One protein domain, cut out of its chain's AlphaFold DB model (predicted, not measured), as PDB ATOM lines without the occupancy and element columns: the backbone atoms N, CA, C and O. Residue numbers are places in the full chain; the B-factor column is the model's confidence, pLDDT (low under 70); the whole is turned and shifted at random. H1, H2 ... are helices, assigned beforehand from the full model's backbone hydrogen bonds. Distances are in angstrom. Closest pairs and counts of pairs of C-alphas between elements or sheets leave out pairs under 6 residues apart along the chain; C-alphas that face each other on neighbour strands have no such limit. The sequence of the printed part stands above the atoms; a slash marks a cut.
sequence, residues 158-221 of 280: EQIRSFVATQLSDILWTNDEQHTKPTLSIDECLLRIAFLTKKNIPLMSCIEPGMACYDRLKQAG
ATOM      1  N   GLU A 158      95.581  -7.326 141.598       81.38
ATOM      2  CA  GLU A 158      96.477  -6.208 141.291       81.38
ATOM      3  C   GLU A 158      97.952  -6.600 141.362       81.38
ATOM      4  O   GLU A 158      98.717  -6.232 140.475       81.38
ATOM      5  N   GLN A 159      98.346  -7.388 142.364       80.50
ATOM      6  CA  GLN A 159      99.714  -7.896 142.482       80.50
ATOM      7  C   GLN A 159     100.058  -8.839 141.328       80.50
ATOM      8  O   GLN A 159     101.150  -8.747 140.771       80.50
ATOM      9  N   ILE A 160      99.111  -9.686 140.916       80.44
ATOM     10  CA  ILE A 160      99.272 -10.558 139.746       80.44
ATOM     11  C   ILE A 160      99.400  -9.716 138.472       80.44
ATOM     12  O   ILE A 160     100.341  -9.911 137.707       80.44
ATOM     13  N   ARG A 161      98.512  -8.736 138.255       82.19
ATOM     14  CA  ARG A 161      98.579  -7.840 137.085       82.19
ATOM     15  C   ARG A 161      99.883  -7.055 137.032       82.19
ATOM     16  O   ARG A 161     100.486  -6.969 135.968       82.19
ATOM     17  N   SER A 162     100.333  -6.521 138.165       82.50
ATOM     18  CA  SER A 162     101.612  -5.818 138.257       82.50
ATOM     19  C   SER A 162     102.772  -6.751 137.932       82.50
ATOM     20  O   SER A 162     103.647  -6.366 137.168       82.50
ATOM     21  N   PHE A 163     102.767  -7.972 138.471       82.19
ATOM     22  CA  PHE A 163     103.800  -8.961 138.181       82.19
ATOM     23  C   PHE A 163     103.853  -9.280 136.685       82.19
ATOM     24  O   PHE A 163     104.918  -9.192 136.081       82.19
ATOM     25  N   VAL A 164     102.707  -9.570 136.065       81.94
ATOM     26  CA  VAL A 164     102.615  -9.840 134.623       81.94
ATOM     27  C   VAL A 164     103.095  -8.640 133.802       81.94
ATOM     28  O   VAL A 164     103.888  -8.815 132.878       81.94
ATOM     29  N   ALA A 165     102.680  -7.420 134.153       84.62
ATOM     30  CA  ALA A 165     103.103  -6.207 133.458       84.62
ATOM     31  C   ALA A 165     104.621  -6.002 133.532       84.62
ATOM     32  O   ALA A 165     105.243  -5.719 132.511       84.62
ATOM     33  N   THR A 166     105.236  -6.224 134.697       83.62
ATOM     34  CA  THR A 166     106.696  -6.157 134.856       83.62
ATOM     35  C   THR A 166     107.406  -7.175 133.968       83.62
ATOM     36  O   THR A 166     108.384  -6.827 133.319       83.62
ATOM     37  N   GLN A 167     106.900  -8.408 133.879       80.94
ATOM     38  CA  GLN A 167     107.523  -9.434 133.035       80.94
ATOM     39  C   GLN A 167     107.401  -9.130 131.537       80.94
ATOM     40  O   GLN A 167     108.314  -9.435 130.773       80.94
ATOM     41  N   LEU A 168     106.282  -8.537 131.116       83.50
ATOM     42  CA  LEU A 168     106.052  -8.152 129.723       83.50
ATOM     43  C   LEU A 168     106.785  -6.865 129.332       83.50
ATOM     44  O   LEU A 168     107.098  -6.692 128.158       83.50
ATOM     45  N   SER A 169     107.069  -5.986 130.297       84.44
ATOM     46  CA  SER A 169     107.730  -4.698 130.051       84.44
ATOM     47  C   SER A 169     109.063  -4.881 129.340       84.44
ATOM     48  O   SER A 169     109.284  -4.236 128.323       84.44
ATOM     49  N   ASP A 170     109.881  -5.829 129.813       82.62
ATOM     50  CA  ASP A 170     111.188  -6.128 129.225       82.62
ATOM     51  C   ASP A 170     111.073  -6.392 127.712       82.62
ATOM     52  O   ASP A 170     111.835  -5.837 126.929       82.62
ATOM     53  N   ILE A 171     110.084  -7.195 127.297       83.88
ATOM     54  CA  ILE A 171     109.867  -7.641 125.907       83.88
ATOM     55  C   ILE A 171     109.290  -6.521 125.028       83.88
ATOM     56  O   ILE A 171     109.505  -6.496 123.819       83.88
ATOM     57  N   LEU A 172     108.509  -5.618 125.622       85.38
ATOM     58  CA  LEU A 172     107.725  -4.608 124.908       85.38
ATOM     59  C   LEU A 172     108.391  -3.232 124.867       85.38
ATOM     60  O   LEU A 172     107.803  -2.296 124.310       85.38
ATOM     61  N   TRP A 173     109.577  -3.085 125.462       84.62
ATOM     62  CA  TRP A 173     110.348  -1.856 125.362       84.62
ATOM     63  C   TRP A 173     110.741  -1.566 123.924       84.62
ATOM     64  O   TRP A 173     111.216  -2.418 123.176       84.62
ATOM     65  N   THR A 174     110.574  -0.307 123.560       78.88
ATOM     66  CA  THR A 174     111.206   0.257 122.375       78.88
ATOM     67  C   THR A 174     112.711   0.423 122.613       78.88
ATOM     68  O   THR A 174     113.174   0.444 123.755       78.88
ATOM     69  N   ASN A 175     113.490   0.582 121.540       76.94
ATOM     70  CA  ASN A 175     114.947   0.767 121.627       76.94
ATOM     71  C   ASN A 175     115.355   1.928 122.559       76.94
ATOM     72  O   ASN A 175     116.344   1.833 123.286       76.94
ATOM     73  N   ASP A 176     114.564   3.002 122.590       75.25
ATOM     74  CA  ASP A 176     114.812   4.155 123.461       75.25
ATOM     75  C   ASP A 176     114.537   3.821 124.941       75.25
ATOM     76  O   ASP A 176     115.257   4.250 125.846       75.25
ATOM     77  N   GLU A 177     113.529   2.989 125.204       81.50
ATOM     78  CA  GLU A 177     113.131   2.566 126.550       81.50
ATOM     79  C   GLU A 177     114.053   1.493 127.140       81.50
ATOM     80  O   GLU A 177     114.148   1.397 128.360       81.50
ATOM     81  N   GLN A 178     114.809   0.744 126.327       73.19
ATOM     82  CA  GLN A 178     115.783  -0.242 126.828       73.19
ATOM     83  C   GLN A 178     116.856   0.372 127.746       73.19
ATOM     84  O   GLN A 178     117.408  -0.311 128.614       73.19
ATOM     85  N   HIS A 179     117.142   1.666 127.579       75.38
ATOM     86  CA  HIS A 179     118.123   2.394 128.383       75.38
ATOM     87  C   HIS A 179     117.566   2.797 129.751       75.38
ATOM     88  O   HIS A 179     118.269   2.731 130.759       75.38
ATOM     89  N   THR A 180     116.302   3.221 129.788       78.69
ATOM     90  CA  THR A 180     115.642   3.746 130.993       78.69
ATOM     91  C   THR A 180     114.865   2.677 131.758       78.69
ATOM     92  O   THR A 180     114.615   2.849 132.949       78.69
ATOM     93  N   LYS A 181     114.542   1.560 131.096       80.19
ATOM     94  CA  LYS A 181     113.872   0.370 131.634       80.19
ATOM     95  C   LYS A 181     112.609   0.698 132.445       80.19
ATOM     96  O   LYS A 181     112.503   0.279 133.601       80.19
ATOM     97  N   PRO A 182     111.660   1.475 131.890       81.75
ATOM     98  CA  PRO A 182     110.456   1.852 132.616       81.75
ATOM     99  C   PRO A 182     109.539   0.639 132.807       81.75
ATOM    100  O   PRO A 182     109.299  -0.123 131.874       81.75
ATOM    101  N   THR A 183     108.956   0.466 133.992       83.88
ATOM    102  CA  THR A 183     107.894  -0.535 134.170       83.88
ATOM    103  C   THR A 183     106.629  -0.050 133.465       83.88
ATOM    104  O   THR A 183     106.059   0.968 133.858       83.88
ATOM    105  N   LEU A 184     106.185  -0.775 132.440       85.69
ATOM    106  CA  LEU A 184     104.959  -0.469 131.709       85.69
ATOM    107  C   LEU A 184     103.732  -0.901 132.520       85.69
ATOM    108  O   LEU A 184     103.763  -1.871 133.285       85.69
ATOM    109  N   SER A 185     102.625  -0.180 132.342       88.50
ATOM    110  CA  SER A 185     101.333  -0.586 132.906       88.50
ATOM    111  C   SER A 185     100.755  -1.788 132.150       88.50
ATOM    112  O   SER A 185     101.072  -2.011 130.983       88.50
ATOM    113  N   ILE A 186      99.869  -2.563 132.789       85.94
ATOM    114  CA  ILE A 186      99.262  -3.738 132.141       85.94
ATOM    115  C   ILE A 186      98.460  -3.362 130.886       85.94
ATOM    116  O   ILE A 186      98.546  -4.062 129.882       85.94
ATOM    117  N   ASP A 187      97.742  -2.239 130.914       89.12
ATOM    118  CA  ASP A 187      96.936  -1.770 129.783       89.12
ATOM    119  C   ASP A 187      97.825  -1.382 128.596       89.12
ATOM    120  O   ASP A 187      97.522  -1.699 127.445       89.12
ATOM    121  N   GLU A 188      98.971  -0.761 128.875       88.56
ATOM    122  CA  GLU A 188      99.963  -0.428 127.861       88.56
ATOM    123  C   GLU A 188     100.638  -1.676 127.285       88.56
ATOM    124  O   GLU A 188     100.797  -1.782 126.065       88.56
ATOM    125  N   CYS A 189     100.962  -2.660 128.130       88.00
ATOM    126  CA  CYS A 189     101.461  -3.954 127.673       88.00
ATOM    127  C   CYS A 189     100.465  -4.616 126.712       88.00
ATOM    128  O   CYS A 189     100.842  -5.031 125.616       88.00
ATOM    129  N   LEU A 190      99.182  -4.673 127.083       89.19
ATOM    130  CA  LEU A 190      98.130  -5.252 126.244       89.19
ATOM    131  C   LEU A 190      97.982  -4.505 124.913       89.19
ATOM    132  O   LEU A 190      97.857  -5.141 123.866       89.19
ATOM    133  N   LEU A 191      98.050  -3.171 124.927       91.62
ATOM    134  CA  LEU A 191      97.977  -2.356 123.715       91.62
ATOM    135  C   LEU A 191      99.146  -2.642 122.760       91.62
ATOM    136  O   LEU A 191      98.939  -2.832 121.558       91.62
ATOM    137  N   ARG A 192     100.374  -2.708 123.286       89.44
ATOM    138  CA  ARG A 192     101.577  -3.001 122.492       89.44
ATOM    139  C   ARG A 192     101.553  -4.432 121.948       89.44
ATOM    140  O   ARG A 192     101.845  -4.634 120.772       89.44
ATOM    141  N   ILE A 193     101.105  -5.411 122.738       89.19
ATOM    142  CA  ILE A 193     100.904  -6.796 122.275       89.19
ATOM    143  C   ILE A 193      99.860  -6.855 121.159       89.19
ATOM    144  O   ILE A 193     100.079  -7.519 120.147       89.19
ATOM    145  N   ALA A 194      98.739  -6.144 121.303       89.00
ATOM    146  CA  ALA A 194      97.712  -6.075 120.268       89.00
ATOM    147  C   ALA A 194      98.268  -5.466 118.969       89.00
ATOM    148  O   ALA A 194      97.968  -5.951 117.876       89.00
ATOM    149  N   PHE A 195      99.128  -4.449 119.075       90.69
ATOM    150  CA  PHE A 195      99.822  -3.872 117.926       90.69
ATOM    151  C   PHE A 195     100.776  -4.871 117.253       90.69
ATOM    152  O   PHE A 195     100.706  -5.037 116.034       90.69
ATOM    153  N   LEU A 196     101.618  -5.572 118.021       89.38
ATOM    154  CA  LEU A 196     102.526  -6.603 117.498       89.38
ATOM    155  C   LEU A 196     101.756  -7.747 116.828       89.38
ATOM    156  O   LEU A 196     102.081  -8.147 115.710       89.38
ATOM    157  N   THR A 197     100.662  -8.183 117.453       89.81
ATOM    158  CA  THR A 197      99.762  -9.213 116.920       89.81
ATOM    159  C   THR A 197      99.157  -8.769 115.591       89.81
ATOM    160  O   THR A 197      99.202  -9.508 114.612       89.81
ATOM    161  N   LYS A 198      98.674  -7.522 115.496       92.81
ATOM    162  CA  LYS A 198      98.161  -6.945 114.241       92.81
ATOM    163  C   LYS A 198      99.226  -6.886 113.139       92.81
ATOM    164  O   LYS A 198      98.888  -6.891 111.956       92.81
ATOM    165  N   LYS A 199     100.503  -6.799 113.510       91.06
ATOM    166  CA  LYS A 199     101.650  -6.805 112.594       91.06
ATOM    167  C   LYS A 199     102.199  -8.207 112.312       91.06
ATOM    168  O   LYS A 199     103.164  -8.305 111.563       91.06
ATOM    169  N   ASN A 200     101.584  -9.265 112.853       89.19
ATOM    170  CA  ASN A 200     102.081 -10.646 112.800       89.19
ATOM    171  C   ASN A 200     103.522 -10.789 113.321       89.19
ATOM    172  O   ASN A 200     104.283 -11.620 112.829       89.19
ATOM    173  N   ILE A 201     103.902  -9.975 114.308       87.50
ATOM    174  CA  ILE A 201     105.209 -10.056 114.960       87.50
ATOM    175  C   ILE A 201     105.035 -10.895 116.233       87.50
ATOM    176  O   ILE A 201     104.338 -10.457 117.153       87.50
ATOM    177  N   PRO A 202     105.614 -12.106 116.308       85.62
ATOM    178  CA  PRO A 202     105.508 -12.940 117.497       85.62
ATOM    179  C   PRO A 202     106.355 -12.352 118.630       85.62
ATOM    180  O   PRO A 202     107.503 -11.975 118.413       85.62
ATOM    181  N   LEU A 203     105.838 -12.343 119.862       83.31
ATOM    182  CA  LEU A 203     106.567 -11.815 121.028       83.31
ATOM    183  C   LEU A 203     107.940 -12.465 121.232       83.31
ATOM    184  O   LEU A 203     108.885 -11.780 121.598       83.31
ATOM    185  N   MET A 204     108.065 -13.760 120.927       82.56
ATOM    186  CA  MET A 204     109.336 -14.490 121.007       82.56
ATOM    187  C   MET A 204     110.422 -13.904 120.094       82.56
ATOM    188  O   MET A 204     111.598 -14.035 120.406       82.56
ATOM    189  N   SER A 205     110.048 -13.238 118.994       83.62
ATOM    190  CA  SER A 205     111.016 -12.576 118.103       83.62
ATOM    191  C   SER A 205     111.583 -11.277 118.672       83.62
ATOM    192  O   SER A 205     112.605 -10.806 118.191       83.62
ATOM    193  N   CYS A 206     110.945 -10.710 119.699       83.44
ATOM    194  CA  CYS A 206     111.409  -9.513 120.399       83.44
ATOM    195  C   CYS A 206     112.332  -9.844 121.583       83.44
ATOM    196  O   CYS A 206     112.751  -8.942 122.299       83.44
ATOM    197  N   ILE A 207     112.599 -11.129 121.839       84.00
ATOM    198  CA  ILE A 207     113.410 -11.572 122.971       84.00
ATOM    199  C   ILE A 207     114.854 -11.742 122.507       84.00
ATOM    200  O   ILE A 207     115.163 -12.636 121.723       84.00
ATOM    201  N   GLU A 208     115.741 -10.914 123.044       81.25
ATOM    202  CA  GLU A 208     117.155 -10.884 122.680       81.25
ATOM    203  C   GLU A 208     118.058 -11.386 123.823       81.25
ATOM    204  O   GLU A 208     117.739 -11.208 125.008       81.25
ATOM    205  N   PRO A 209     119.217 -11.997 123.501       77.88
ATOM    206  CA  PRO A 209     120.236 -12.323 124.492       77.88
ATOM    207  C   PRO A 209     120.652 -11.090 125.308       77.88
ATOM    208  O   PRO A 209     120.996 -10.051 124.752       77.88
ATOM    209  N   GLY A 210     120.647 -11.211 126.638       73.94
ATOM    210  CA  GLY A 210     120.932 -10.105 127.564       73.94
ATOM    211  C   GLY A 210     119.689  -9.477 128.204       73.94
ATOM    212  O   GLY A 210     119.815  -8.711 129.162       73.94
ATOM    213  N   MET A 211     118.486  -9.835 127.744       77.38
ATOM    214  CA  MET A 211     117.239  -9.515 128.439       77.38
ATOM    215  C   MET A 211     116.994 -10.497 129.591       77.38
ATOM    216  O   MET A 211     117.192 -11.703 129.449       77.38
ATOM    217  N   ALA A 212     116.473 -10.022 130.724       75.75
ATOM    218  CA  ALA A 212     116.205 -10.893 131.872       75.75
ATOM    219  C   ALA A 212     115.173 -11.995 131.554       75.75
ATOM    220  O   ALA A 212     115.230 -13.092 132.111       75.75
ATOM    221  N   CYS A 213     114.231 -11.731 130.642       75.56
ATOM    222  CA  CYS A 213     113.274 -12.727 130.163       75.56
ATOM    223  C   CYS A 213     113.921 -13.810 129.286       75.56
ATOM    224  O   CYS A 213     113.480 -14.956 129.345       75.56
ATOM    225  N   TYR A 214     114.979 -13.483 128.538       81.44
ATOM    226  CA  TYR A 214     115.728 -14.449 127.734       81.44
ATOM    227  C   TYR A 214     116.379 -15.509 128.625       81.44
ATOM    228  O   TYR A 214     116.192 -16.702 128.404       81.44
ATOM    229  N   ASP A 215     117.059 -15.089 129.698       81.44
ATOM    230  CA  ASP A 215     117.714 -16.012 130.634       81.44
ATOM    231  C   ASP A 215     116.710 -16.935 131.335       81.44
ATOM    232  O   ASP A 215     116.966 -18.131 131.492       81.44
ATOM    233  N   ARG A 216     115.538 -16.403 131.711       79.62
ATOM    234  CA  ARG A 216     114.451 -17.189 132.318       79.62
ATOM    235  C   ARG A 216     113.911 -18.246 131.354       79.62
ATOM    236  O   ARG A 216     113.760 -19.403 131.738       79.62
ATOM    237  N   LEU A 217     113.645 -17.866 130.105       79.38
ATOM    238  CA  LEU A 217     113.130 -18.787 129.088       79.38
ATOM    239  C   LEU A 217     114.170 -19.834 128.681       79.38
ATOM    240  O   LEU A 217     113.820 -20.997 128.481       79.38
ATOM    241  N   LYS A 218     115.449 -19.452 128.641       81.12
ATOM    242  CA  LYS A 218     116.573 -20.366 128.431       81.12
ATOM    243  C   LYS A 218     116.683 -21.401 129.554       81.12
ATOM    244  O   LYS A 218     116.794 -22.589 129.271       81.12
ATOM    245  N   GLN A 219     116.612 -20.988 130.823       78.44
ATOM    246  CA  GLN A 219     116.648 -21.910 131.970       78.44
ATOM    247  C   GLN A 219     115.463 -22.882 131.992       78.44
ATOM    248  O   GLN A 219     115.614 -24.026 132.412       78.44
ATOM    249  N   ALA A 220     114.300 -22.436 131.520       78.69
ATOM    250  CA  ALA A 220     113.100 -23.256 131.418       78.69
ATOM    251  C   ALA A 220     113.056 -24.146 130.156       78.69
ATOM    252  O   ALA A 220     112.095 -24.886 129.972       78.69
ATOM    253  N   GLY A 221     114.082 -24.100 129.293       77.44
ATOM    254  CA  GLY A 221     114.179 -24.939 128.095       77.44
ATOM    255  C   GLY A 221     113.300 -24.496 126.920       77.44
ATOM    256  O   GLY A 221     113.119 -25.262 125.980       77.44
TER     257      GLY A 221
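This is residues 158 to 221 of the 280 residues of an uncharacterized protein of Anopheles culicifacies (UniProt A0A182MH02). H1 is the core helix: H3 meets it and slants away, while H5 stands off its second half at nearly a right angle. Small H2 lies on a loop swung out between H1 and H3. The 64 printed residues, all helix by class, include H1 to H5 in chain order and no named strand; they are compact, radius of gyration of the C-alphas 11.7 A, spanning 30 by 28 by 24 A.

H1, residues 158 to 172, is the hub. H2, residues 177 to 180, is close to H1 but not clearly touching; their closest C-alphas, Asp 170 and Gln 178, are 7.8 A apart. H3, residues 186 to 198, touches H1 at a steep tilt of 42 degrees, the same way; closest C-alphas, Ala 165 and Ile 186, 4.8 A. H4, residues 203 to 206, only just touches H1, at residues 171 to 172 alone, with 3 pairs of C-alphas within 8 A; closest, Ile 171 and Cys 206, 6.0 A. H5, residues 212 to 219, touches H1 at residues 167 to 171 alone, about perpendicular at 89 degrees; closest C-alphas, Asp 170 and Cys 213, 7.0 A. Every O i to N i+4 pair is within hydrogen-bond range in H3 and H5, and 9 of 11 in H1; H2 and H4 are too short for one.

H1 begins at C-alpha 158 (96.477, -6.208, 141.291) and measures 19.9 A, H3 18.2 A; H5, 11.0 A, ends at C-alpha 219 (116.648, -21.910, 131.970).

The farthest C-alphas, Gln 159 and Lys 199, are 30.0 A apart. The printed part has no cut, its four links between helices are tight, and no printed residue is under 70 in pLDDT.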